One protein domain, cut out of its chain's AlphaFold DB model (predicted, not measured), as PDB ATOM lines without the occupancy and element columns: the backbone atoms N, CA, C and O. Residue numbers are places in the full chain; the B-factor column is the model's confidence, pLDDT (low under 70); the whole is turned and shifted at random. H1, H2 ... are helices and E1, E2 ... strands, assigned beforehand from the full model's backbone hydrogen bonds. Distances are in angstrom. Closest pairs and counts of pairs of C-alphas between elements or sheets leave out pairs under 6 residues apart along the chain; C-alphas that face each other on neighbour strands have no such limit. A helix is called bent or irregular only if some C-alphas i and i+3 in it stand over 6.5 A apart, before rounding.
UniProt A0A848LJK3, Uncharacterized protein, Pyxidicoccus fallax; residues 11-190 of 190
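This is residues 11 to 190 of the 190 residues of an uncharacterized protein of Pyxidicoccus fallax (UniProt A0A848LJK3). A twisted four-strand sheet has helices H5, H6 and H7 over one face and no named helix over the other; beyond those helices, away from the sheet, runs H4b, the long kinked arm of the bent helix H4. H1, H2, H3 and the short strand E1 gather with the other arm, H4a, toward one end of the longest axis, away from the sheet. The printed part has 180 residues with eight named helices and five named strands, in the order H1 H2 H3 E1 H4 H5 H6 E2 E3 H7 H8 E4 E5. The sheet order is E2, E3, E5, E4, all antiparallel, and the class is mixed, helices and strands. The whole is compact, with a radius of gyration of the C-alphas of 15.7 A and spans of 47 by 32 by 29 A.

H1, residues 13 to 25, is close to but not clearly touching H2, residues 29 to 33, and H3, residues 38 to 45; the closest C-alphas of H1 and H3 are those of Leu 20 and Met 44, 7.0 A apart. E1, residues 53 to 55, pairs with no named strand. H4, residues 60 to 102, is the hub, touching 6 other helices. By its hydrogen bonds it was assigned as one helix, but it is bent, with C-alphas 69 and 72 9.4 A apart; its arms are H4a, residues 60 to 69, and H4b, residues 72 to 102. H4b is irregular, with C-alphas 90 and 93 6.9 A apart, and has a kink of 85 degrees near residue 89. With residues 78 to 87 alone H4b touches H1 at a steep tilt of 56 degrees, opposite ways, closest at the C-alphas of Gly 22 and Ala 82, 4.0 A. H5, residues 106 to 111, and H6, residues 113 to 117, precede the hairpin of E2, residues 124 to 130, and E3, residues 135 to 142, where N 127 and O 139 are 2.9 A apart. H7, residues 148 to 158, touches H4b at a steep tilt of 40 degrees, the same way, closest at the C-alphas of Arg 76 and Gly 156, 4.0 A. H8, residues 160 to 163, touches H5, closest at the C-alphas of Pro 106 and Phe 162, 5.8 A. E4, residues 176 to 178, and E5, residues 183 to 189, form a hairpin, with N 176 and O 185 2.8 A apart; between E3 and E5, N 138 and O 186 are 2.9 A apart. H5, H6 and H7 are on the same face of the sheet, at heights of 8.1, 6.9 and 10.0 A; H5 and H7 with the sheet make two layers, helices on one face. E3, H7, H8 and E4 form a split strand-helix-strand unit, two strands running the same way with E5 between them, and its crossover is right-handed. Every O i to N i+4 pair is within hydrogen-bond range in H1, H2, H3, H4a, H5, H6 and H7; in H4b 21 of 27 are, and H8 is too short for such a pair.

H1 begins at C-alpha 13, (185.802, 140.497, 267.758), and is 18.5 A long. H4a measures 14.2 A, and H4b 33.1 A, ending at C-alpha 102, (185.828, 171.806, 267.716). E2 is 20.0 A, E3 23.0 A, H7 15.5 A and E5 19.8 A long; E5 ends at C-alpha 189, (187.933, 167.082, 285.182).

The two C-alphas farthest apart are those of Ala 38 and His 133, 47.8 A. The printed part has no cut. The long link is H8 to E4, 12 residues. The mean pLDDT of the printed part is 93.4, and Ile 56 is under 70.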
ATOM      1  N   TYR A  11     179.461 143.180 270.677       77.06
ATOM      2  CA  TYR A  11     180.710 143.855 270.365       77.06
ATOM      3  C   TYR A  11     181.434 143.120 269.244       77.06
ATOM      4  O   TYR A  11     181.171 141.950 268.960       77.06
ATOM      5  N   THR A  12     182.339 143.827 268.580       83.81
ATOM      6  CA  THR A  12     183.142 143.256 267.498       83.81
ATOM      7  C   THR A  12     184.255 142.374 268.064       83.81
ATOM      8  O   THR A  12     184.811 142.659 269.123       83.81
ATOM      9  N   GLY A  13     184.667 141.328 267.348       86.25
ATOM     10  CA  GLY A  13     185.802 140.497 267.758       86.25
ATOM     11  C   GLY A  13     187.098 141.302 267.905       86.25
ATOM     12  O   GLY A  13     187.974 140.926 268.683       86.25
ATOM     13  N   SER A  14     187.185 142.464 267.248       86.25
ATOM     14  CA  SER A  14     188.227 143.461 267.504       86.25
ATOM     15  C   SER A  14     188.253 143.925 268.959       86.25
ATOM     16  O   SER A  14     189.332 143.940 269.541       86.25
ATOM     17  N   LEU A  15     187.104 144.218 269.581       87.31
ATOM     18  CA  LEU A  15     187.047 144.595 270.997       87.31
ATOM     19  C   LEU A  15     187.538 143.464 271.909       87.31
ATOM     20  O   LEU A  15     188.297 143.713 272.842       87.31
ATOM     21  N   PHE A  16     187.154 142.214 271.638       91.56
ATOM     22  CA  PHE A  16     187.644 141.083 272.433       91.56
ATOM     23  C   PHE A  16     189.168 140.971 272.355       91.56
ATOM     24  O   PHE A  16     189.852 140.865 273.371       91.56
ATOM     25  N   ARG A  17     189.716 141.064 271.138       92.88
ATOM     26  CA  ARG A  17     191.164 141.060 270.898       92.88
ATOM     27  C   ARG A  17     191.865 142.234 271.578       92.88
ATOM     28  O   ARG A  17     192.964 142.037 272.085       92.88
ATOM     29  N   SER A  18     191.233 143.408 271.640       92.88
ATOM     30  CA  SER A  18     191.731 144.557 272.403       92.88
ATOM     31  C   SER A  18     191.930 144.202 273.876       92.88
ATOM     32  O   SER A  18     193.008 144.429 274.418       92.88
ATOM     33  N   TYR A  19     190.949 143.555 274.510       94.81
ATOM     34  CA  TYR A  19     191.092 143.103 275.898       94.81
ATOM     35  C   TYR A  19     192.181 142.043 276.072       94.81
ATOM     36  O   TYR A  19     192.934 142.120 277.039       94.81
ATOM     37  N   LEU A  20     192.332 141.099 275.135       95.44
ATOM     38  CA  LEU A  20     193.451 140.150 275.185       95.44
ATOM     39  C   LEU A  20     194.801 140.865 275.098       95.44
ATOM     40  O   LEU A  20     195.698 140.553 275.872       95.44
ATOM     41  N   SER A  21     194.930 141.852 274.208       95.19
ATOM     42  CA  SER A  21     196.137 142.675 274.105       95.19
ATOM     43  C   SER A  21     196.404 143.441 275.402       95.19
ATOM     44  O   SER A  21     197.540 143.471 275.860       95.19
ATOM     45  N   GLY A  22     195.374 144.024 276.021       96.62
ATOM     46  CA  GLY A  22     195.506 144.703 277.312       96.62
ATOM     47  C   GLY A  22     195.952 143.756 278.430       96.62
ATOM     48  O   GLY A  22     196.822 144.099 279.225       96.62
ATOM     49  N   LEU A  23     195.425 142.527 278.460       97.50
ATOM     50  CA  LEU A  23     195.857 141.497 279.410       97.50
ATOM     51  C   LEU A  23     197.323 141.092 279.216       97.50
ATOM     52  O   LEU A  23     198.004 140.851 280.211       97.50
ATOM     53  N   GLU A  24     197.808 141.021 277.975       96.75
ATOM     54  CA  GLU A  24     199.229 140.765 277.688       96.75
ATOM     55  C   GLU A  24     200.113 141.905 278.189       96.75
ATOM     56  O   GLU A  24     201.090 141.659 278.890       96.75
ATOM     57  N   MET A  25     199.733 143.155 277.906       96.25
ATOM     58  CA  MET A  25     200.481 144.336 278.355       96.25
ATOM     59  C   MET A  25     200.596 144.413 279.880       96.25
ATOM     60  O   MET A  25     201.603 144.881 280.405       96.25
ATOM     61  N   LEU A  26     199.581 143.929 280.598       96.81
ATOM     62  CA  LEU A  26     199.573 143.872 282.058       96.81
ATOM     63  C   LEU A  26     200.231 142.604 282.633       96.81
ATOM     64  O   LEU A  26     200.318 142.476 283.854       96.81
ATOM     65  N   GLY A  27     200.656 141.654 281.793       97.69
ATOM     66  CA  GLY A  27     201.186 140.361 282.234       97.69
ATOM     67  C   GLY A  27     200.147 139.468 282.928       97.69
ATOM     68  O   GLY A  27     200.508 138.609 283.727       97.69
ATOM     69  N   LEU A  28     198.853 139.674 282.658       98.06
ATOM     70  CA  LEU A  28     197.740 139.001 283.345       98.06
ATOM     71  C   LEU A  28     197.080 137.890 282.528       98.06
ATOM     72  O   LEU A  28     196.243 137.166 283.064       98.06
ATOM     73  N   ARG A  29     197.416 137.731 281.240       97.38
ATOM     74  CA  ARG A  29     196.670 136.829 280.347       97.38
ATOM     75  C   ARG A  29     196.605 135.392 280.859       97.38
ATOM     76  O   ARG A  29     195.514 134.831 280.915       97.38
ATOM     77  N   ALA A  30     197.742 134.806 281.234       97.50
ATOM     78  CA  ALA A  30     197.794 133.425 281.713       97.50
ATOM     79  C   ALA A  30     196.971 133.235 283.001       97.50
ATOM     80  O   ALA A  30     196.212 132.275 283.123       97.50
ATOM     81  N   GLU A  31     197.077 134.186 283.931       97.62
ATOM     82  CA  GLU A  31     196.394 134.135 285.222       97.62
ATOM     83  C   GLU A  31     194.870 134.296 285.082       97.62
ATOM     84  O   GLU A  31     194.097 133.571 285.720       97.62
ATOM     85  N   VAL A  32     194.432 135.201 284.200       97.88
ATOM     86  CA  VAL A  32     193.018 135.401 283.856       97.88
ATOM     87  C   VAL A  32     192.454 134.183 283.137       97.88
ATOM     88  O   VAL A  32     191.363 133.729 283.478       97.88
ATOM     89  N   ARG A  33     193.207 133.586 282.205       97.44
ATOM     90  CA  ARG A  33     192.775 132.390 281.467       97.44
ATOM     91  C   ARG A  33     192.412 131.226 282.396       97.44
ATOM     92  O   ARG A  33     191.507 130.461 282.086       97.44
ATOM     93  N   GLN A  34     193.101 131.085 283.529       97.62
ATOM     94  CA  GLN A  34     192.826 130.039 284.523       97.62
ATOM     95  C   GLN A  34     191.574 130.306 285.377       97.62
ATOM     96  O   GLN A  34     191.108 129.403 286.063       97.62
ATOM     97  N   ARG A  35     191.042 131.535 285.367       96.69
ATOM     98  CA  ARG A  35     189.950 131.983 286.250       96.69
ATOM     99  C   ARG A  35     188.631 132.230 285.533       96.69
ATOM    100  O   ARG A  35     187.607 132.385 286.192       96.69
ATOM    101  N   VAL A  36     188.642 132.283 284.205       96.56
ATOM    102  CA  VAL A  36     187.420 132.456 283.415       96.56
ATOM    103  C   VAL A  36     186.750 131.115 283.097       96.56
ATOM    104  O   VAL A  36     187.423 130.083 283.051       96.56
ATOM    105  N   PRO A  37     185.432 131.103 282.822       95.25
ATOM    106  CA  PRO A  37     184.730 129.902 282.381       95.25
ATOM    107  C   PRO A  37     185.342 129.291 281.113       95.25
ATOM    108  O   PRO A  37     185.836 130.009 280.241       95.25
ATOM    109  N   ALA A  38     185.231 127.968 280.961       94.25
ATOM    110  CA  ALA A  38     185.807 127.232 279.831       94.25
ATOM    111  C   ALA A  38     185.440 127.796 278.435       94.25
ATOM    112  O   ALA A  38     186.336 127.882 277.590       94.25
ATOM    113  N   PRO A  39     184.194 128.250 278.165       92.06
ATOM    114  CA  PRO A  39     183.868 128.896 276.891       92.06
ATOM    115  C   PRO A  39     184.685 130.169 276.623       92.06
ATOM    116  O   PRO A  39     185.129 130.389 275.498       92.06
ATOM    117  N   VAL A  40     184.937 130.982 277.653       93.88
ATOM    118  CA  VAL A  40     185.736 132.212 277.538       93.88
ATOM    119  C   VAL A  40     187.216 131.882 277.400       93.88
ATOM    120  O   VAL A  40     187.877 132.463 276.547       93.88
ATOM    121  N   ALA A  41     187.729 130.902 278.150       95.38
ATOM    122  CA  ALA A  41     189.107 130.432 277.988       95.38
ATOM    123  C   ALA A  41     189.375 129.967 276.545       95.38
ATOM    124  O   ALA A  41     190.381 130.344 275.951       95.38
ATOM    125  N   LYS A  42     188.424 129.247 275.932       93.62
ATOM    126  CA  LYS A  42     188.504 128.851 274.519       93.62
ATOM    127  C   LYS A  42     188.531 130.057 273.572       93.62
ATOM    128  O   LYS A  42     189.285 130.044 272.605       93.62
ATOM    129  N   LEU A  43     187.747 131.102 273.848       93.12
ATOM    130  CA  LEU A  43     187.805 132.353 273.083       93.12
ATOM    131  C   LEU A  43     189.138 133.090 273.276       93.12
ATOM    132  O   LEU A  43     189.612 133.738 272.350       93.12
ATOM    133  N   MET A  44     189.772 132.995 274.447       95.44
ATOM    134  CA  MET A  44     191.111 133.557 274.665       95.44
ATOM    135  C   MET A  44     192.186 132.821 273.854       95.44
ATOM    136  O   MET A  44     193.131 133.467 273.392       95.44
ATOM    137  N   ASP A  45     192.052 131.503 273.691       95.38
ATOM    138  CA  ASP A  45     192.983 130.663 272.925       95.38
ATOM    139  C   ASP A  45     192.783 130.819 271.413       95.38
ATOM    140  O   ASP A  45     193.748 130.939 270.659       95.38
ATOM    141  N   THR A  46     191.522 130.892 270.978       94.31
ATOM    142  CA  THR A  46     191.134 131.069 269.576       94.31
ATOM    143  C   THR A  46     190.222 132.290 269.443       94.31
ATOM    144  O   THR A  46     188.995 132.149 269.409       94.31
ATOM    145  N   PRO A  47     190.790 133.510 269.366       92.25
ATOM    146  CA  PRO A  47     189.986 134.723 269.377       92.25
ATOM    147  C   PRO A  47     189.103 134.856 268.130       92.25
ATOM    148  O   PRO A  47     189.529 134.493 267.027       92.25
ATOM    149  N   PRO A  48     187.899 135.440 268.261       89.62
ATOM    150  CA  PRO A  48     186.975 135.651 267.146       89.62
ATOM    151  C   PRO A  48     187.595 136.543 266.064       89.62
ATOM    152  O   PRO A  48     188.501 137.327 266.341       89.62
ATOM    153  N   LEU A  49     187.132 136.447 264.815       88.88
ATOM    154  CA  LEU A  49     187.591 137.338 263.739       88.88
ATOM    155  C   LEU A  49     187.277 138.806 264.064       88.88
ATOM    156  O   LEU A  49     186.287 139.099 264.728       88.88
ATOM    157  N   HIS A  50     188.088 139.737 263.557       85.00
ATOM    158  CA  HIS A  50     187.950 141.173 263.834       85.00
ATOM    159  C   HIS A  50     186.545 141.737 263.571       85.00
ATOM    160  O   HIS A  50     186.069 142.570 264.346       85.00
ATOM    161  N   SER A  51     185.896 141.271 262.503       83.06
ATOM    162  CA  SER A  51     184.567 141.696 262.054       83.06
ATOM    163  C   SER A  51     183.415 140.857 262.615       83.06
ATOM    164  O   SER A  51     182.257 141.191 262.378       83.06
ATOM    165  N   ALA A  52     183.699 139.767 263.336       85.56
ATOM    166  CA  ALA A  52     182.651 138.928 263.903       85.56
ATOM    167  C   ALA A  52     181.950 139.662 265.049       85.56
ATOM    168  O   ALA A  52     182.606 140.278 265.886       85.56
ATOM    169  N   TRP A  53     180.625 139.566 265.114       82.56
ATOM    170  CA  TRP A  53     179.879 139.995 266.290       82.56
ATOM    171  C   TRP A  53     179.899 138.886 267.335       82.56
ATOM    172  O   TRP A  53     179.616 137.731 267.020       82.56
ATOM    173  N   VAL A  54     180.231 139.247 268.568       79.50
ATOM    174  CA  VAL A  54     180.345 138.331 269.703       79.50
ATOM    175  C   VAL A  54     179.350 138.771 270.771       79.50
ATOM    176  O   VAL A  54     179.146 139.972 270.980       79.50
ATOM    177  N   ASP A  55     178.725 137.799 271.430       72.25
ATOM    178  CA  ASP A  55     177.785 138.073 272.512       72.25
ATOM    179  C   ASP A  55     178.496 138.660 273.744       72.25
ATOM    180  O   ASP A  55     179.666 138.368 274.033       72.25
ATOM    181  N   ILE A  56     177.769 139.537 274.449       62.22
ATOM    182  CA  ILE A  56     178.289 140.405 275.517       62.22
ATOM    183  C   ILE A  56     179.018 139.630 276.633       62.22
ATOM    184  O   ILE A  56     179.998 140.122 277.200       62.22
ATOM    185  N   ASP A  57     178.603 138.391 276.884       70.44
ATOM    186  CA  ASP A  57     178.994 137.619 278.062       70.44
ATOM    187  C   ASP A  57     180.452 137.150 278.073       70.44
ATOM    188  O   ASP A  57     180.907 136.652 279.097       70.44
ATOM    189  N   ALA A  58     181.228 137.314 276.994       80.62
ATOM    190  CA  ALA A  58     182.629 136.870 277.017       80.62
ATOM    191  C   ALA A  58     183.621 137.906 277.578       80.62
ATOM    192  O   ALA A  58     184.697 137.516 278.026       80.62
ATOM    193  N   VAL A  59     183.285 139.205 277.600       89.06
ATOM    194  CA  VAL A  59     184.181 140.241 278.162       89.06
ATOM    195  C   VAL A  59     184.022 140.364 279.677       89.06
ATOM    196  O   VAL A  59     185.028 140.482 280.372       89.06
ATOM    197  N   SER A  60     182.794 140.292 280.206       91.88
ATOM    198  CA  SER A  60     182.538 140.447 281.652       91.88
ATOM    199  C   SER A  60     183.371 139.475 282.517       91.88
ATOM    200  O   SER A  60     184.041 139.948 283.438       91.88
ATOM    201  N   PRO A  61     183.507 138.177 282.173       94.56
ATOM    202  CA  PRO A  61     184.367 137.256 282.917       94.56
ATOM    203  C   PRO A  61     185.848 137.654 282.939       94.56
ATOM    204  O   PRO A  61     186.514 137.440 283.950       94.56
ATOM    205  N   LEU A  62     186.369 138.271 281.868       96.19
ATOM    206  CA  LEU A  62     187.739 138.803 281.855       96.19
ATOM    207  C   LEU A  62     187.877 139.946 282.868       96.19
ATOM    208  O   LEU A  62     188.827 139.975 283.650       96.19
ATOM    209  N   LEU A  63     186.910 140.871 282.872       96.81
ATOM    210  CA  LEU A  63     186.903 142.017 283.782       96.81
ATOM    211  C   LEU A  63     186.758 141.573 285.240       96.81
ATOM    212  O   LEU A  63     187.447 142.104 286.107       96.81
ATOM    213  N   HIS A  64     185.913 140.576 285.518       97.38
ATOM    214  CA  HIS A  64     185.754 139.998 286.858       97.38
ATOM    215  C   HIS A  64     187.012 139.287 287.331       97.38
ATOM    216  O   HIS A  64     187.421 139.470 288.475       97.38
ATOM    217  N   ALA A  65     187.664 138.517 286.459       97.69
ATOM    218  CA  ALA A  65     188.926 137.874 286.801       97.69
ATOM    219  C   ALA A  65     189.987 138.916 287.189       97.69
ATOM    220  O   ALA A  65     190.651 138.759 288.213       97.69
ATOM    221  N   VAL A  66     190.104 140.019 286.439       98.38
ATOM    222  CA  VAL A  66     191.026 141.111 286.793       98.38
ATOM    223  C   VAL A  66     190.589 141.850 288.055       98.38
ATOM    224  O   VAL A  66     191.442 142.149 288.889       98.38
ATOM    225  N   MET A  67     189.288 142.088 288.247       98.06
ATOM    226  CA  MET A  67     188.750 142.682 289.477       98.06
ATOM    227  C   MET A  67     189.160 141.864 290.704       98.06
ATOM    228  O   MET A  67     189.650 142.423 291.680       98.06
ATOM    229  N   ASN A  68     189.032 140.540 290.636       97.69
ATOM    230  CA  ASN A  68     189.389 139.649 291.739       97.69
ATOM    231  C   ASN A  68     190.904 139.598 291.994       97.69
ATOM    232  O   ASN A  68     191.329 139.395 293.126       97.69
ATOM    233  N   LEU A  69     191.724 139.781 290.956       97.69
ATOM    234  CA  LEU A  69     193.185 139.718 291.054       97.69
ATOM    235  C   LEU A  69     193.834 141.026 291.503       97.69
ATOM    236  O   LEU A  69     194.819 141.014 292.240       97.69
ATOM    237  N   LYS A  70     193.348 142.150 290.975       98.06
ATOM    238  CA  LYS A  70     194.017 143.459 291.035       98.06
ATOM    239  C   LYS A  70     193.095 144.581 291.518       98.06
ATOM    240  O   LYS A  70     193.514 145.736 291.564       98.06
ATOM    241  N   GLY A  71     191.853 144.261 291.877       97.81
ATOM    242  CA  GLY A  71     190.853 145.234 292.292       97.81
ATOM    243  C   GLY A  71     190.407 146.157 291.158       97.81
ATOM    244  O   GLY A  71     190.751 145.981 289.986       97.81
ATOM    245  N   ARG A  72     189.645 147.189 291.532       97.50
ATOM    246  CA  ARG A  72     189.060 148.157 290.593       97.50
ATOM    247  C   ARG A  72     190.110 148.829 289.715       97.50
ATOM    248  O   ARG A  72     189.912 148.944 288.510       97.50
ATOM    249  N   GLU A  73     191.219 149.259 290.312       97.50
ATOM    250  CA  GLU A  73     192.270 149.972 289.584       97.50
ATOM    251  C   GLU A  73     192.931 149.076 288.529       97.50
ATOM    252  O   GLU A  73     193.222 149.528 287.426       97.50
ATOM    253  N   GLY A  74     193.071 147.772 288.794       98.19
ATOM    254  CA  GLY A  74     193.520 146.818 287.779       98.19
ATOM    255  C   GLY A  74     192.591 146.749 286.566       98.19
ATOM    256  O   GLY A  74     193.062 146.697 285.432       98.19
ATOM    257  N   VAL A  75     191.276 146.812 286.786       98.38
ATOM    258  CA  VAL A  75     190.283 146.824 285.699       98.38
ATOM    259  C   VAL A  75     190.316 148.141 284.922       98.38
ATOM    260  O   VAL A  75     190.237 148.118 283.694       98.38
ATOM    261  N   ARG A  76     190.510 149.278 285.603       98.25
ATOM    262  CA  ARG A  76     190.729 150.575 284.940       98.25
ATOM    263  C   ARG A  76     191.962 150.526 284.044       98.25
ATOM    264  O   ARG A  76     191.878 150.848 282.862       98.25
ATOM    265  N   ARG A  77     193.089 150.036 284.563       97.81
ATOM    266  CA  ARG A  77     194.318 149.873 283.768       97.81
ATOM    267  C   ARG A  77     194.110 148.935 282.580       97.81
ATOM    268  O   ARG A  77     194.604 149.226 281.497       97.81
ATOM    269  N   LEU A  78     193.327 147.865 282.739       97.81
ATOM    270  CA  LEU A  78     192.968 146.992 281.619       97.81
ATOM    271  C   LEU A  78     192.160 147.734 280.547       97.81
ATOM    272  O   LEU A  78     192.488 147.608 279.372       97.81
ATOM    273  N   GLY A  79     191.130 148.499 280.921       96.44
ATOM    274  CA  GLY A  79     190.333 149.277 279.964       96.44
ATOM    275  C   GLY A  79     191.178 150.280 279.170       96.44
ATOM    276  O   GLY A  79     191.057 150.372 277.944       96.44
ATOM    277  N   TYR A  80     192.106 150.950 279.860       96.94
ATOM    278  CA  TYR A  80     193.089 151.839 279.248       96.94
ATOM    279  C   TYR A  80     193.985 151.100 278.239       96.94
ATOM    280  O   TYR A  80     193.983 151.440 277.056       96.94
ATOM    281  N   GLU A  81     194.698 150.048 278.660       96.38
ATOM    282  CA  GLU A  81     195.641 149.328 277.786       96.38
ATOM    283  C   GLU A  81     194.945 148.623 276.617       96.38
ATOM    284  O   GLU A  81     195.443 148.637 275.486       96.38
ATOM    285  N   ALA A  82     193.758 148.056 276.858       93.25
ATOM    286  CA  ALA A  82     192.952 147.434 275.816       93.25
ATOM    287  C   ALA A  82     192.594 148.444 274.721       93.25
ATOM    288  O   ALA A  82     192.696 148.148 273.531       93.25
ATOM    289  N   THR A  83     192.207 149.659 275.101       91.25
ATOM    290  CA  THR A  83     191.830 150.676 274.122       91.25
ATOM    291  C   THR A  83     193.060 151.278 273.443       91.25
ATOM    292  O   THR A  83     193.061 151.426 272.221       91.25
ATOM    293  N   ARG A  84     194.133 151.553 274.192       91.19
ATOM    294  CA  ARG A  84     195.356 152.209 273.705       91.19
ATOM    295  C   ARG A  84     196.046 151.441 272.579       91.19
ATOM    296  O   ARG A  84     196.485 152.043 271.601       91.19
ATOM    297  N   GLY A  85     196.152 150.116 272.703       76.38
ATOM    298  CA  GLY A  85     196.936 149.298 271.771       76.38
ATOM    299  C   GLY A  85     196.279 149.079 270.401       76.38
ATOM    300  O   GLY A  85     196.958 149.048 269.364       76.38
ATOM    301  N   THR A  86     194.957 148.920 270.384       77.50
ATOM    302  CA  THR A  86     194.204 148.439 269.215       77.50
ATOM    303  C   THR A  86     193.059 149.372 268.851       77.50
ATOM    304  O   THR A  86     193.066 149.926 267.753       77.50
ATOM    305  N   THR A  87     192.095 149.582 269.750       80.00
ATOM    306  CA  THR A  87     190.871 150.351 269.464       80.00
ATOM    307  C   THR A  87     191.189 151.801 269.090       80.00
ATOM    308  O   THR A  87     190.606 152.345 268.153       80.00
ATOM    309  N   LEU A  88     192.177 152.406 269.751       85.12
ATOM    310  CA  LEU A  88     192.598 153.782 269.515       85.12
ATOM    311  C   LEU A  88     193.052 154.014 268.071       85.12
ATOM    312  O   LEU A  88     192.737 155.051 267.504       85.12
ATOM    313  N   LYS A  89     193.710 153.041 267.428       85.25
ATOM    314  CA  LYS A  89     194.152 153.170 266.024       85.25
ATOM    315  C   LYS A  89     192.984 153.393 265.063       85.25
ATOM    316  O   LYS A  89     193.137 154.099 264.074       85.25
ATOM    317  N   PHE A  90     191.825 152.816 265.373       82.81
ATOM    318  CA  PHE A  90     190.605 152.993 264.590       82.81
ATOM    319  C   PHE A  90     189.853 154.278 264.959       82.81
ATOM    320  O   PHE A  90     189.250 154.900 264.088       82.81
ATOM    321  N   LEU A  91     189.903 154.687 266.230       87.44
ATOM    322  CA  LEU A  91     189.253 155.909 266.716       87.44
ATOM    323  C   LEU A  91     190.009 157.186 266.335       87.44
ATOM    324  O   LEU A  91     189.387 158.227 266.125       87.44
ATOM    325  N   LYS A  92     191.338 157.116 266.217       90.75
ATOM    326  CA  LYS A  92     192.212 158.282 266.048       90.75
ATOM    327  C   LYS A  92     191.820 159.184 264.868       90.75
ATOM    328  O   LYS A  92     191.732 160.387 265.093       90.75
ATOM    329  N   PRO A  93     191.491 158.681 263.659       91.81
ATOM    330  CA  PRO A  93     191.047 159.546 262.560       91.81
ATOM    331  C   PRO A  93     189.755 160.321 262.873       91.81
ATOM    332  O   PRO A  93     189.601 161.487 262.503       91.81
ATOM    333  N   GLN A  94     188.819 159.690 263.588       92.19
ATOM    334  CA  GLN A  94     187.562 160.326 263.984       92.19
ATOM    335  C   GLN A  94     187.803 161.364 265.082       92.19
ATOM    336  O   GLN A  94     187.301 162.482 264.991       92.19
ATOM    337  N   MET A  95     188.637 161.037 266.074       94.00
ATOM    338  CA  MET A  95     189.061 161.976 267.117       94.00
ATOM    339  C   MET A  95     189.772 163.192 266.515       94.00
ATOM    340  O   MET A  95     189.433 164.323 266.850       94.00
ATOM    341  N   GLN A  96     190.676 162.985 265.554       93.81
ATOM    342  CA  GLN A  96     191.337 164.065 264.818       93.81
ATOM    343  C   GLN A  96     190.323 164.972 264.118       93.81
ATOM    344  O   GLN A  96     190.391 166.190 264.268       93.81
ATOM    345  N   THR A  97     189.332 164.390 263.436       94.38
ATOM    346  CA  THR A  97     188.249 165.150 262.791       94.38
ATOM    347  C   THR A  97     187.480 166.005 263.802       94.38
ATOM    348  O   THR A  97     187.276 167.195 263.571       94.38
ATOM    349  N   VAL A  98     187.110 165.440 264.957       94.88
ATOM    350  CA  VAL A  98     186.439 166.178 266.041       94.88
ATOM    351  C   VAL A  98     187.311 167.334 266.535       94.88
ATOM    352  O   VAL A  98     186.841 168.469 266.614       94.88
ATOM    353  N   THR A  99     188.591 167.073 266.816       93.88
ATOM    354  CA  THR A  99     189.512 168.102 267.326       93.88
ATOM    355  C   THR A  99     189.825 169.194 266.307       93.88
ATOM    356  O   THR A  99     190.039 170.338 266.696       93.88
ATOM    357  N   MET A 100     189.801 168.884 265.009       94.44
ATOM    358  CA  MET A 100     189.967 169.870 263.941       94.44
ATOM    359  C   MET A 100     188.770 170.825 263.865       94.44
ATOM    360  O   MET A 100     188.955 172.019 263.656       94.44
ATOM    361  N   LEU A 101     187.549 170.314 264.058       94.25
ATOM    362  CA  LEU A 101     186.319 171.107 263.959       94.25
ATOM    363  C   LEU A 101     185.987 171.880 265.242       94.25
ATOM    364  O   LEU A 101     185.438 172.974 265.174       94.25
ATOM    365  N   SER A 102     186.280 171.299 266.407       92.44
ATOM    366  CA  SER A 102     185.828 171.806 267.716       92.44
ATOM    367  C   SER A 102     186.973 172.226 268.646       92.44
ATOM    368  O   SER A 102     186.735 172.593 269.797       92.44
ATOM    369  N   GLY A 103     188.215 172.168 268.162       93.12
ATOM    370  CA  GLY A 103     189.423 172.385 268.951       93.12
ATOM    371  C   GLY A 103     189.898 171.123 269.680       93.12
ATOM    372  O   GLY A 103     189.118 170.240 270.047       93.12
ATOM    373  N   LYS A 104     191.212 171.043 269.918       94.94
ATOM    374  CA  LYS A 104     191.868 169.933 270.623       94.94
ATOM    375  C   LYS A 104     191.648 170.045 272.137       94.94
ATOM    376  O   LYS A 104     192.526 170.491 272.868       94.94
ATOM    377  N   THR A 105     190.446 169.700 272.603       95.56
ATOM    378  CA  THR A 105     190.084 169.732 274.031       95.56
ATOM    379  C   THR A 105     189.369 168.450 274.467       95.56
ATOM    380  O   THR A 105     188.584 167.906 273.681       95.56
ATOM    381  N   PRO A 106     189.534 168.002 275.730       96.56
ATOM    382  CA  PRO A 106     188.803 166.841 276.234       96.56
ATOM    383  C   PRO A 106     187.288 167.018 276.118       96.56
ATOM    384  O   PRO A 106     186.601 166.104 275.675       96.56
ATOM    385  N   SER A 107     186.760 168.215 276.415       97.00
ATOM    386  CA  SER A 107     185.322 168.498 276.293       97.00
ATOM    387  C   SER A 107     184.769 168.206 274.895       97.00
ATOM    388  O   SER A 107     183.628 167.759 274.793       97.00
ATOM    389  N   ALA A 108     185.531 168.477 273.830       97.00
ATOM    390  CA  ALA A 108     185.096 168.200 272.463       97.00
ATOM    391  C   ALA A 108     185.022 166.689 272.193       97.00
ATOM    392  O   ALA A 108     184.043 166.212 271.621       97.00
ATOM    393  N   LEU A 109     186.015 165.925 272.661       97.12
ATOM    394  CA  LEU A 109     186.021 164.467 272.522       97.12
ATOM    395  C   LEU A 109     184.926 163.801 273.365       97.12
ATOM    396  O   LEU A 109     184.222 162.935 272.852       97.12
ATOM    397  N   PHE A 110     184.717 164.240 274.613       97.62
ATOM    398  CA  PHE A 110     183.626 163.740 275.457       97.62
ATOM    399  C   PHE A 110     182.251 164.013 274.836       97.62
ATOM    400  O   PHE A 110     181.398 163.125 274.824       97.62
ATOM    401  N   ALA A 111     182.047 165.198 274.248       97.31
ATOM    402  CA  ALA A 111     180.818 165.526 273.525       97.31
ATOM    403  C   ALA A 111     180.584 164.640 272.287       97.31
ATOM    404  O   ALA A 111     179.438 164.407 271.908       97.31
ATOM    405  N   ALA A 112     181.652 164.113 271.684       96.38
ATOM    406  CA  ALA A 112     181.597 163.225 270.527       96.38
ATOM    407  C   ALA A 112     181.578 161.725 270.889       96.38
ATOM    408  O   ALA A 112     181.578 160.883 269.994       96.38
ATOM    409  N   MET A 113     181.549 161.353 272.173       94.56
ATOM    410  CA  MET A 113     181.691 159.950 272.593       94.56
ATOM    411  C   MET A 113     180.667 159.002 271.971       94.56
ATOM    412  O   MET A 113     181.017 157.881 271.599       94.56
ATOM    413  N   ASP A 114     179.422 159.455 271.818       93.62
ATOM    414  CA  ASP A 114     178.368 158.648 271.209       93.62
ATOM    415  C   ASP A 114     178.714 158.281 269.759       93.62
ATOM    416  O   ASP A 114     178.654 157.112 269.381       93.62
ATOM    417  N   SER A 115     179.168 159.248 268.955       92.06
ATOM    418  CA  SER A 115     179.534 158.999 267.557       92.06
ATOM    419  C   SER A 115     180.815 158.178 267.423       92.06
ATOM    420  O   SER A 115     180.863 157.282 266.580       92.06
ATOM    421  N   LEU A 116     181.807 158.420 268.287       91.31
ATOM    422  CA  LEU A 116     183.066 157.670 268.328       91.31
ATOM    423  C   LEU A 116     182.845 156.184 268.663       91.31
ATOM    424  O   LEU A 116     183.515 155.313 268.113       91.31
ATOM    425  N   CYS A 117     181.893 155.872 269.547       88.25
ATOM    426  CA  CYS A 117     181.673 154.503 270.024       88.25
ATOM    427  C   CYS A 117     180.718 153.675 269.150       88.25
ATOM    428  O   CYS A 117     180.830 152.446 269.130       88.25
ATOM    429  N   ARG A 118     179.812 154.304 268.390       86.19
ATOM    430  CA  ARG A 118     178.829 153.612 267.526       86.19
ATOM    431  C   ARG A 118     179.396 152.498 266.628       86.19
ATOM    432  O   ARG A 118     178.721 151.480 266.496       86.19
ATOM    433  N   PRO A 119     180.595 152.614 266.018       82.25
ATOM    434  CA  PRO A 119     181.137 151.542 265.176       82.25
ATOM    435  C   PRO A 119     181.486 150.254 265.935       82.25
ATOM    436  O   PRO A 119     181.589 149.191 265.326       82.25
ATOM    437  N   PHE A 120     181.697 150.334 267.252       80.06
ATOM    438  CA  PHE A 120     182.210 149.225 268.064       80.06
ATOM    439  C   PHE A 120     181.141 148.572 268.939       80.06
ATOM    440  O   PHE A 120     181.304 147.416 269.337       80.06
ATOM    441  N   PHE A 121     180.060 149.297 269.232       84.19
ATOM    442  CA  PHE A 121     179.053 148.897 270.206       84.19
ATOM    443  C   PHE A 121     177.636 149.084 269.668       84.19
ATOM    444  O   PHE A 121     177.307 150.111 269.080       84.19
ATOM    445  N   THR A 122     176.764 148.124 269.966       84.62
ATOM    446  CA  THR A 122     175.308 148.286 269.853       84.62
ATOM    447  C   THR A 122     174.686 148.372 271.243       84.62
ATOM    448  O   THR A 122     175.092 147.648 272.146       84.62
ATOM    449  N   GLY A 123     173.695 149.243 271.450       87.19
ATOM    450  CA  GLY A 123     173.016 149.354 272.750       87.19
ATOM    451  C   GLY A 123     173.832 150.063 273.838       87.19
ATOM    452  O   GLY A 123     173.617 149.801 275.020       87.19
ATOM    453  N   LEU A 124     174.765 150.935 273.446       91.31
ATOM    454  CA  LEU A 124     175.395 151.929 274.313       91.31
ATOM    455  C   LEU A 124     175.099 153.327 273.780       91.31
ATOM    456  O   LEU A 124     175.142 153.533 272.569       91.31
ATOM    457  N   SER A 125     174.844 154.266 274.682       95.06
ATOM    458  CA  SER A 125     174.733 155.685 274.358       95.06
ATOM    459  C   SER A 125     175.468 156.532 275.383       95.06
ATOM    460  O   SER A 125     175.482 156.198 276.572       95.06
ATOM    461  N   PHE A 126     176.031 157.644 274.924       97.50
ATOM    462  CA  PHE A 126     176.810 158.554 275.757       97.50
ATOM    463  C   PHE A 126     176.214 159.954 275.724       97.50
ATOM    464  O   PHE A 126     175.825 160.451 274.667       97.50
ATOM    465  N   ARG A 127     176.191 160.619 276.877       98.19
ATOM    466  CA  ARG A 127     175.789 162.021 276.981       98.19
ATOM    467  C   ARG A 127     176.790 162.791 277.824       98.19
ATOM    468  O   ARG A 127     176.994 162.490 278.994       98.19
ATOM    469  N   TRP A 128     177.379 163.816 277.223       98.31
ATOM    470  CA  TRP A 128     178.239 164.770 277.911       98.31
ATOM    471  C   TRP A 128     177.437 165.998 278.340       98.31
ATOM    472  O   TRP A 128     176.723 166.590 277.529       98.31
ATOM    473  N   THR A 129     177.588 166.399 279.598       98.25
ATOM    474  CA  THR A 129     177.079 167.670 280.119       98.25
ATOM    475  C   THR A 129     178.253 168.465 280.662       98.25
ATOM    476  O   THR A 129     178.854 168.094 281.665       98.25
ATOM    477  N   ARG A 130     178.602 169.559 279.983       97.50
ATOM    478  CA  ARG A 130     179.672 170.455 280.425       97.50
ATOM    479  C   ARG A 130     179.230 171.209 281.678       97.50
ATOM    480  O   ARG A 130     178.160 171.809 281.675       97.50
ATOM    481  N   GLU A 131     180.083 171.234 282.694       97.81
ATOM    482  CA  GLU A 131     179.848 171.988 283.934       97.81
ATOM    483  C   GLU A 131     180.742 173.229 284.013       97.81
ATOM    484  O   GLU A 131     180.324 174.272 284.506       97.81
ATOM    485  N   SER A 132     181.964 173.149 283.477       96.00
ATOM    486  CA  SER A 132     182.894 174.278 283.414       96.00
ATOM    487  C   SER A 132     183.786 174.213 282.172       96.00
ATOM    488  O   SER A 132     183.609 173.378 281.282       96.00
ATOM    489  N   HIS A 133     184.795 175.086 282.088       92.38
ATOM    490  CA  HIS A 133     185.797 174.973 281.028       92.38
ATOM    491  C   HIS A 133     186.598 173.662 281.091       92.38
ATOM    492  O   HIS A 133     187.075 173.184 280.063       92.38
ATOM    493  N   ARG A 134     186.741 173.104 282.293       96.38
ATOM    494  CA  ARG A 134     187.671 172.026 282.641       96.38
ATOM    495  C   ARG A 134     186.988 170.846 283.326       96.38
ATOM    496  O   ARG A 134     187.665 169.989 283.873       96.38
ATOM    497  N   SER A 135     185.658 170.815 283.328       98.00
ATOM    498  CA  SER A 135     184.900 169.742 283.955       98.00
ATOM    499  C   SER A 135     183.535 169.529 283.319       98.00
ATOM    500  O   SER A 135     182.987 170.389 282.614       98.00
ATOM    501  N   GLY A 136     182.980 168.364 283.604       98.31
ATOM    502  CA  GLY A 136     181.617 168.008 283.277       98.31
ATOM    503  C   GLY A 136     181.307 166.585 283.693       98.31
ATOM    504  O   GLY A 136     182.140 165.867 284.248       98.31
ATOM    505  N   THR A 137     180.096 166.175 283.364       98.62
ATOM    506  CA  THR A 137     179.582 164.853 283.677       98.62
ATOM    507  C   THR A 137     179.352 164.067 282.393       98.62
ATOM    508  O   THR A 137     178.686 164.537 281.466       98.62
ATOM    509  N   LEU A 138     179.892 162.848 282.351       98.62
ATOM    510  CA  LEU A 138     179.600 161.863 281.318       98.62
ATOM    511  C   LEU A 138     178.597 160.838 281.854       98.62
ATOM    512  O   LEU A 138     178.879 160.122 282.814       98.62
ATOM    513  N   GLU A 139     177.452 160.736 281.191       98.62
ATOM    514  CA  GLU A 139     176.492 159.654 281.381       98.62
ATOM    515  C   GLU A 139     176.728 158.574 280.318       98.62
ATOM    516  O   GLU A 139     176.732 158.854 279.115       98.62
ATOM    517  N   LEU A 140     176.908 157.336 280.771       97.81
ATOM    518  CA  LEU A 140     176.910 156.128 279.956       97.81
ATOM    519  C   LEU A 140     175.616 155.365 280.224       97.81
ATOM    520  O   LEU A 140     175.383 154.915 281.346       97.81
ATOM    521  N   ARG A 141     174.814 155.158 279.181       96.94
ATOM    522  CA  ARG A 141     173.596 154.349 279.237       96.94
ATOM    523  C   ARG A 141     173.732 153.100 278.382       96.94
ATOM    524  O   ARG A 141     174.294 153.125 277.288       96.94
ATOM    525  N   SER A 142     173.193 152.003 278.891       93.06
ATOM    526  CA  SER A 142     173.261 150.689 278.277       93.06
ATOM    527  C   SER A 142     171.891 150.028 278.163       93.06
ATOM    528  O   SER A 142     171.117 149.998 279.116       93.06
ATOM    529  N   ALA A 143     171.642 149.381 277.024       90.69
ATOM    530  CA  ALA A 143     170.471 148.532 276.798       90.69
ATOM    531  C   ALA A 143     170.448 147.263 277.678       90.69
ATOM    532  O   ALA A 143     169.404 146.641 277.841       90.69
ATOM    533  N   SER A 144     171.591 146.878 278.251       87.25
ATOM    534  CA  SER A 144     171.753 145.735 279.166       87.25
ATOM    535  C   SER A 144     172.443 146.161 280.460       87.25
ATOM    536  O   SER A 144     173.220 147.116 280.458       87.25
ATOM    537  N   THR A 145     172.182 145.466 281.562       90.50
ATOM    538  CA  THR A 145     172.829 145.757 282.844       90.50
ATOM    539  C   THR A 145     174.348 145.664 282.733       90.50
ATOM    540  O   THR A 145     174.892 144.703 282.189       90.50
ATOM    541  N   LEU A 146     175.033 146.675 283.264       91.50
ATOM    542  CA  LEU A 146     176.469 146.679 283.477       91.50
ATOM    543  C   LEU A 146     176.792 146.490 284.950       91.50
ATOM    544  O   LEU A 146     176.184 147.103 285.826       91.50
ATOM    545  N   ASP A 147     177.805 145.675 285.200       91.88
ATOM    546  CA  ASP A 147     178.383 145.511 286.522       91.88
ATOM    547  C   ASP A 147     179.459 146.571 286.820       91.88
ATOM    548  O   ASP A 147     179.932 147.320 285.958       91.88
ATOM    549  N   THR A 148     179.887 146.600 288.080       94.75
ATOM    550  CA  THR A 148     180.928 147.502 288.579       94.75
ATOM    551  C   THR A 148     182.254 147.370 287.823       94.75
ATOM    552  O   THR A 148     182.960 148.366 287.656       94.75
ATOM    553  N   ALA A 149     182.610 146.168 287.362       96.44
ATOM    554  CA  ALA A 149     183.850 145.943 286.623       96.44
ATOM    555  C   ALA A 149     183.783 146.548 285.213       96.44
ATOM    556  O   ALA A 149     184.746 147.144 284.742       96.44
ATOM    557  N   SER A 150     182.622 146.477 284.571       95.38
ATOM    558  CA  SER A 150     182.369 147.075 283.263       95.38
ATOM    559  C   SER A 150     182.472 148.598 283.310       95.38
ATOM    560  O   SER A 150     183.113 149.191 282.442       95.38
ATOM    561  N   PHE A 151     181.908 149.240 284.337       97.00
ATOM    562  CA  PHE A 151     182.081 150.684 284.527       97.00
ATOM    563  C   PHE A 151     183.532 151.062 284.846       97.00
ATOM    564  O   PHE A 151     184.041 152.026 284.280       97.00
ATOM    565  N   ALA A 152     184.239 150.267 285.656       98.06
ATOM    566  CA  ALA A 152     185.664 150.483 285.905       98.06
ATOM    567  C   ALA A 152     186.508 150.375 284.618       98.06
ATOM    568  O   ALA A 152     187.425 151.164 284.408       98.06
ATOM    569  N   ALA A 153     186.187 149.447 283.714       97.12
ATOM    570  CA  ALA A 153     186.865 149.371 282.421       97.12
ATOM    571  C   ALA A 153     186.611 150.633 281.580       97.12
ATOM    572  O   ALA A 153     187.547 151.177 280.995       97.12
ATOM    573  N   TRP A 154     185.376 151.150 281.572       96.88
ATOM    574  CA  TRP A 154     185.052 152.420 280.913       96.88
ATOM    575  C   TRP A 154     185.812 153.606 281.505       96.88
ATOM    576  O   TRP A 154     186.374 154.386 280.746       96.88
ATOM    577  N   GLU A 155     185.914 153.712 282.829       97.88
ATOM    578  CA  GLU A 155     186.712 154.759 283.486       97.88
ATOM    579  C   GLU A 155     188.152 154.792 282.983       97.88
ATOM    580  O   GLU A 155     188.696 155.868 282.759       97.88
ATOM    581  N   GLY A 156     188.761 153.619 282.800       97.31
ATOM    582  CA  GLY A 156     190.097 153.487 282.230       97.31
ATOM    583  C   GLY A 156     190.169 153.875 280.757       97.31
ATOM    584  O   GLY A 156     191.030 154.653 280.358       97.31
ATOM    585  N   THR A 157     189.233 153.371 279.952       96.06
ATOM    586  CA  THR A 157     189.119 153.687 278.519       96.06
ATOM    587  C   THR A 157     189.015 155.192 278.269       96.06
ATOM    588  O   THR A 157     189.658 155.713 277.360       96.06
ATOM    589  N   LEU A 158     188.233 155.903 279.085       97.00
ATOM    590  CA  LEU A 158     187.987 157.339 278.931       97.00
ATOM    591  C   LEU A 158     189.222 158.200 279.219       97.00
ATOM    592  O   LEU A 158     189.295 159.321 278.718       97.00
ATOM    593  N   LEU A 159     190.211 157.685 279.961       96.50
ATOM    594  CA  LEU A 159     191.461 158.410 280.207       96.50
ATOM    595  C   LEU A 159     192.233 158.691 278.909       96.50
ATOM    596  O   LEU A 159     192.909 159.711 278.818       96.50
ATOM    597  N   LEU A 160     192.070 157.864 277.870       94.44
ATOM    598  CA  LEU A 160     192.737 158.081 276.580       94.44
ATOM    599  C   LEU A 160     192.298 159.357 275.864       94.44
ATOM    600  O   LEU A 160     193.034 159.865 275.023       94.44
ATOM    601  N   LEU A 161     191.119 159.895 276.181       95.75
ATOM    602  CA  LEU A 161     190.696 161.170 275.600       95.75
ATOM    603  C   LEU A 161     191.569 162.327 276.092       95.75
ATOM    604  O   LEU A 161     191.766 163.297 275.361       95.75
ATOM    605  N   PHE A 162     192.102 162.224 277.312       96.81
ATOM    606  CA  PHE A 162     193.061 163.190 277.833       96.81
ATOM    607  C   PHE A 162     194.405 163.063 277.125       96.81
ATOM    608  O   PHE A 162     194.929 164.077 276.668       96.81
ATOM    609  N   ASP A 163     194.895 161.836 276.933       94.38
ATOM    610  CA  ASP A 163     196.136 161.574 276.197       94.38
ATOM    611  C   ASP A 163     196.078 162.144 274.774       94.38
ATOM    612  O   ASP A 163     197.003 162.824 274.337       94.38
ATOM    613  N   GLU A 164     194.964 161.951 274.058       93.56
ATOM    614  CA  GLU A 164     194.790 162.506 272.708       93.56
ATOM    615  C   GLU A 164     194.689 164.043 272.692       93.56
ATOM    616  O   GLU A 164     194.854 164.661 271.638       93.56
ATOM    617  N   CYS A 165     194.461 164.674 273.847       95.00
ATOM    618  CA  CYS A 165     194.472 166.127 274.027       95.00
ATOM    619  C   CYS A 165     195.759 166.652 274.691       95.00
ATOM    620  O   CYS A 165     195.798 167.829 275.040       95.00
ATOM    621  N   ASP A 166     196.785 165.813 274.868       95.12
ATOM    622  CA  ASP A 166     198.025 166.124 275.598       95.12
ATOM    623  C   ASP A 166     197.783 166.603 277.050       95.12
ATOM    624  O   ASP A 166     198.531 167.414 277.600       95.12
ATOM    625  N   VAL A 167     196.715 166.113 277.683       96.25
ATOM    626  CA  VAL A 167     196.323 166.454 279.056       96.25
ATOM    627  C   VAL A 167     196.798 165.361 280.012       96.25
ATOM    628  O   VAL A 167     196.330 164.232 279.951       96.25
ATOM    629  N   THR A 168     197.683 165.706 280.948       92.69
ATOM    630  CA  THR A 168     198.285 164.742 281.894       92.69
ATOM    631  C   THR A 168     197.610 164.700 283.267       92.69
ATOM    632  O   THR A 168     197.839 163.772 284.038       92.69
ATOM    633  N   THR A 169     196.774 165.692 283.586       93.69
ATOM    634  CA  THR A 169     196.099 165.856 284.890       93.69
ATOM    635  C   THR A 169     194.621 165.472 284.864       93.69
ATOM    636  O   THR A 169     193.904 165.697 285.838       93.69
ATOM    637  N   GLY A 170     194.150 164.905 283.752       96.00
ATOM    638  CA  GLY A 170     192.760 164.503 283.587       96.00
ATOM    639  C   GLY A 170     192.374 163.376 284.543       96.00
ATOM    640  O   GLY A 170     193.123 162.419 284.733       96.00
ATOM    641  N   THR A 171     191.189 163.465 285.142       97.25
ATOM    642  CA  THR A 171     190.663 162.419 286.027       97.25
ATOM    643  C   THR A 171     189.220 162.070 285.689       97.25
ATOM    644  O   THR A 171     188.433 162.920 285.271       97.25
ATOM    645  N   ILE A 172     188.891 160.791 285.890       98.12
ATOM    646  CA  ILE A 172     187.538 160.235 285.817       98.12
ATOM    647  C   ILE A 172     187.204 159.684 287.201       98.12
ATOM    648  O   ILE A 172     187.956 158.851 287.728       98.12
ATOM    649  N   SER A 173     186.110 160.155 287.799       97.88
ATOM    650  CA  SER A 173     185.614 159.610 289.063       97.88
ATOM    651  C   SER A 173     185.102 158.179 288.871       97.88
ATOM    652  O   SER A 173     184.673 157.826 287.770       97.88
ATOM    653  N   PRO A 174     185.054 157.359 289.934       97.81
ATOM    654  CA  PRO A 174     184.260 156.140 289.907       97.81
ATOM    655  C   PRO A 174     182.827 156.439 289.453       97.81
ATOM    656  O   PRO A 174     182.240 157.439 289.877       97.81
ATOM    657  N   ALA A 175     182.280 155.585 288.593       97.81
ATOM    658  CA  ALA A 175     180.918 155.714 288.117       97.81
ATOM    659  C   ALA A 175     179.928 155.546 289.274       97.81
ATOM    660  O   ALA A 175     179.968 154.554 290.010       97.81
ATOM    661  N   VAL A 176     178.998 156.489 289.389       98.00
ATOM    662  CA  VAL A 176     177.788 156.331 290.190       98.00
ATOM    663  C   VAL A 176     176.803 155.519 289.360       98.00
ATOM    664  O   VAL A 176     176.323 155.988 288.328       98.00
ATOM    665  N   ILE A 177     176.551 154.283 289.786       97.44
ATOM    666  CA  ILE A 177     175.703 153.331 289.065       97.44
ATOM    667  C   ILE A 177     174.251 153.516 289.507       97.44
ATOM    668  O   ILE A 177     173.948 153.484 290.700       97.44
ATOM    669  N   SER A 178     173.348 153.676 288.547       96.00
ATOM    670  CA  SER A 178     171.914 153.839 288.772       96.00
ATOM    671  C   SER A 178     171.103 152.989 287.789       96.00
ATOM    672  O   SER A 178     171.657 152.214 287.005       96.00
ATOM    673  N   GLU A 179     169.771 153.061 287.897       95.25
ATOM    674  CA  GLU A 179     168.835 152.313 287.046       95.25
ATOM    675  C   GLU A 179     169.194 150.821 286.933       95.25
ATOM    676  O   GLU A 179     169.275 150.270 285.843       95.25
ATOM    677  N   GLN A 180     169.480 150.166 288.066       93.31
ATOM    678  CA  GLN A 180     169.827 148.735 288.111       93.31
ATOM    679  C   GLN A 180     171.025 148.365 287.211       93.31
ATOM    680  O   GLN A 180     171.065 147.287 286.622       93.31
ATOM    681  N   GLY A 181     172.002 149.269 287.082       91.56
ATOM    682  CA  GLY A 181     173.198 149.059 286.265       91.56
ATOM    683  C   GLY A 181     173.029 149.414 284.790       91.56
ATOM    684  O   GLY A 181     173.946 149.187 284.005       91.56
ATOM    685  N   HIS A 182     171.892 149.984 284.386       95.25
ATOM    686  CA  HIS A 182     171.713 150.495 283.027       95.25
ATOM    687  C   HIS A 182     172.387 151.846 282.797       95.25
ATOM    688  O   HIS A 182     172.657 152.195 281.647       95.25
ATOM    689  N   VAL A 183     172.666 152.596 283.862       97.62
ATOM    690  CA  VAL A 183     173.257 153.931 283.782       97.62
ATOM    691  C   VAL A 183     174.447 154.028 284.723       97.62
ATOM    692  O   VAL A 183     174.389 153.580 285.868       97.62
ATOM    693  N   GLY A 184     175.531 154.619 284.231       98.06
ATOM    694  CA  GLY A 184     176.659 155.041 285.047       98.06
ATOM    695  C   GLY A 184     177.034 156.474 284.733       98.06
ATOM    696  O   GLY A 184     177.215 156.835 283.569       98.06
ATOM    697  N   THR A 185     177.180 157.271 285.782       98.31
ATOM    698  CA  THR A 185     177.529 158.687 285.682       98.31
ATOM    699  C   THR A 185     178.915 158.912 286.262       98.31
ATOM    700  O   THR A 185     179.193 158.498 287.386       98.31
ATOM    701  N   MET A 186     179.793 159.556 285.498       98.44
ATOM    702  CA  MET A 186     181.180 159.822 285.877       98.44
ATOM    703  C   MET A 186     181.449 161.321 285.803       98.44
ATOM    704  O   MET A 186     181.190 161.948 284.774       98.44
ATOM    705  N   HIS A 187     182.002 161.881 286.875       98.50
ATOM    706  CA  HIS A 187     182.534 163.235 286.855       98.50
ATOM    707  C   HIS A 187     183.925 163.222 286.220       98.50
ATOM    708  O   HIS A 187     184.763 162.361 286.509       98.50
ATOM    709  N   VAL A 188     184.160 164.192 285.348       98.38
ATOM    710  CA  VAL A 188     185.350 164.322 284.513       98.38
ATOM    711  C   VAL A 188     185.934 165.708 284.744       98.38
ATOM    712  O   VAL A 188     185.207 166.696 284.679       98.38
ATOM    713  N   GLN A 189     187.242 165.799 284.980       97.88
ATOM    714  CA  GLN A 189     187.933 167.082 285.182       97.88
ATOM    715  C   GLN A 189     189.373 167.057 284.659       97.88
ATOM    716  O   GLN A 189     189.984 165.985 284.668       97.88
ATOM    717  N   TRP A 190     189.911 168.207 284.225       96.19
ATOM    718  CA  TRP A 190     191.290 168.339 283.725       96.19
ATOM    719  C   TRP A 190     191.961 169.717 283.862       96.19
ATOM    720  O   TRP A 190     191.313 170.777 283.725       96.19
TER     721      TRP A 190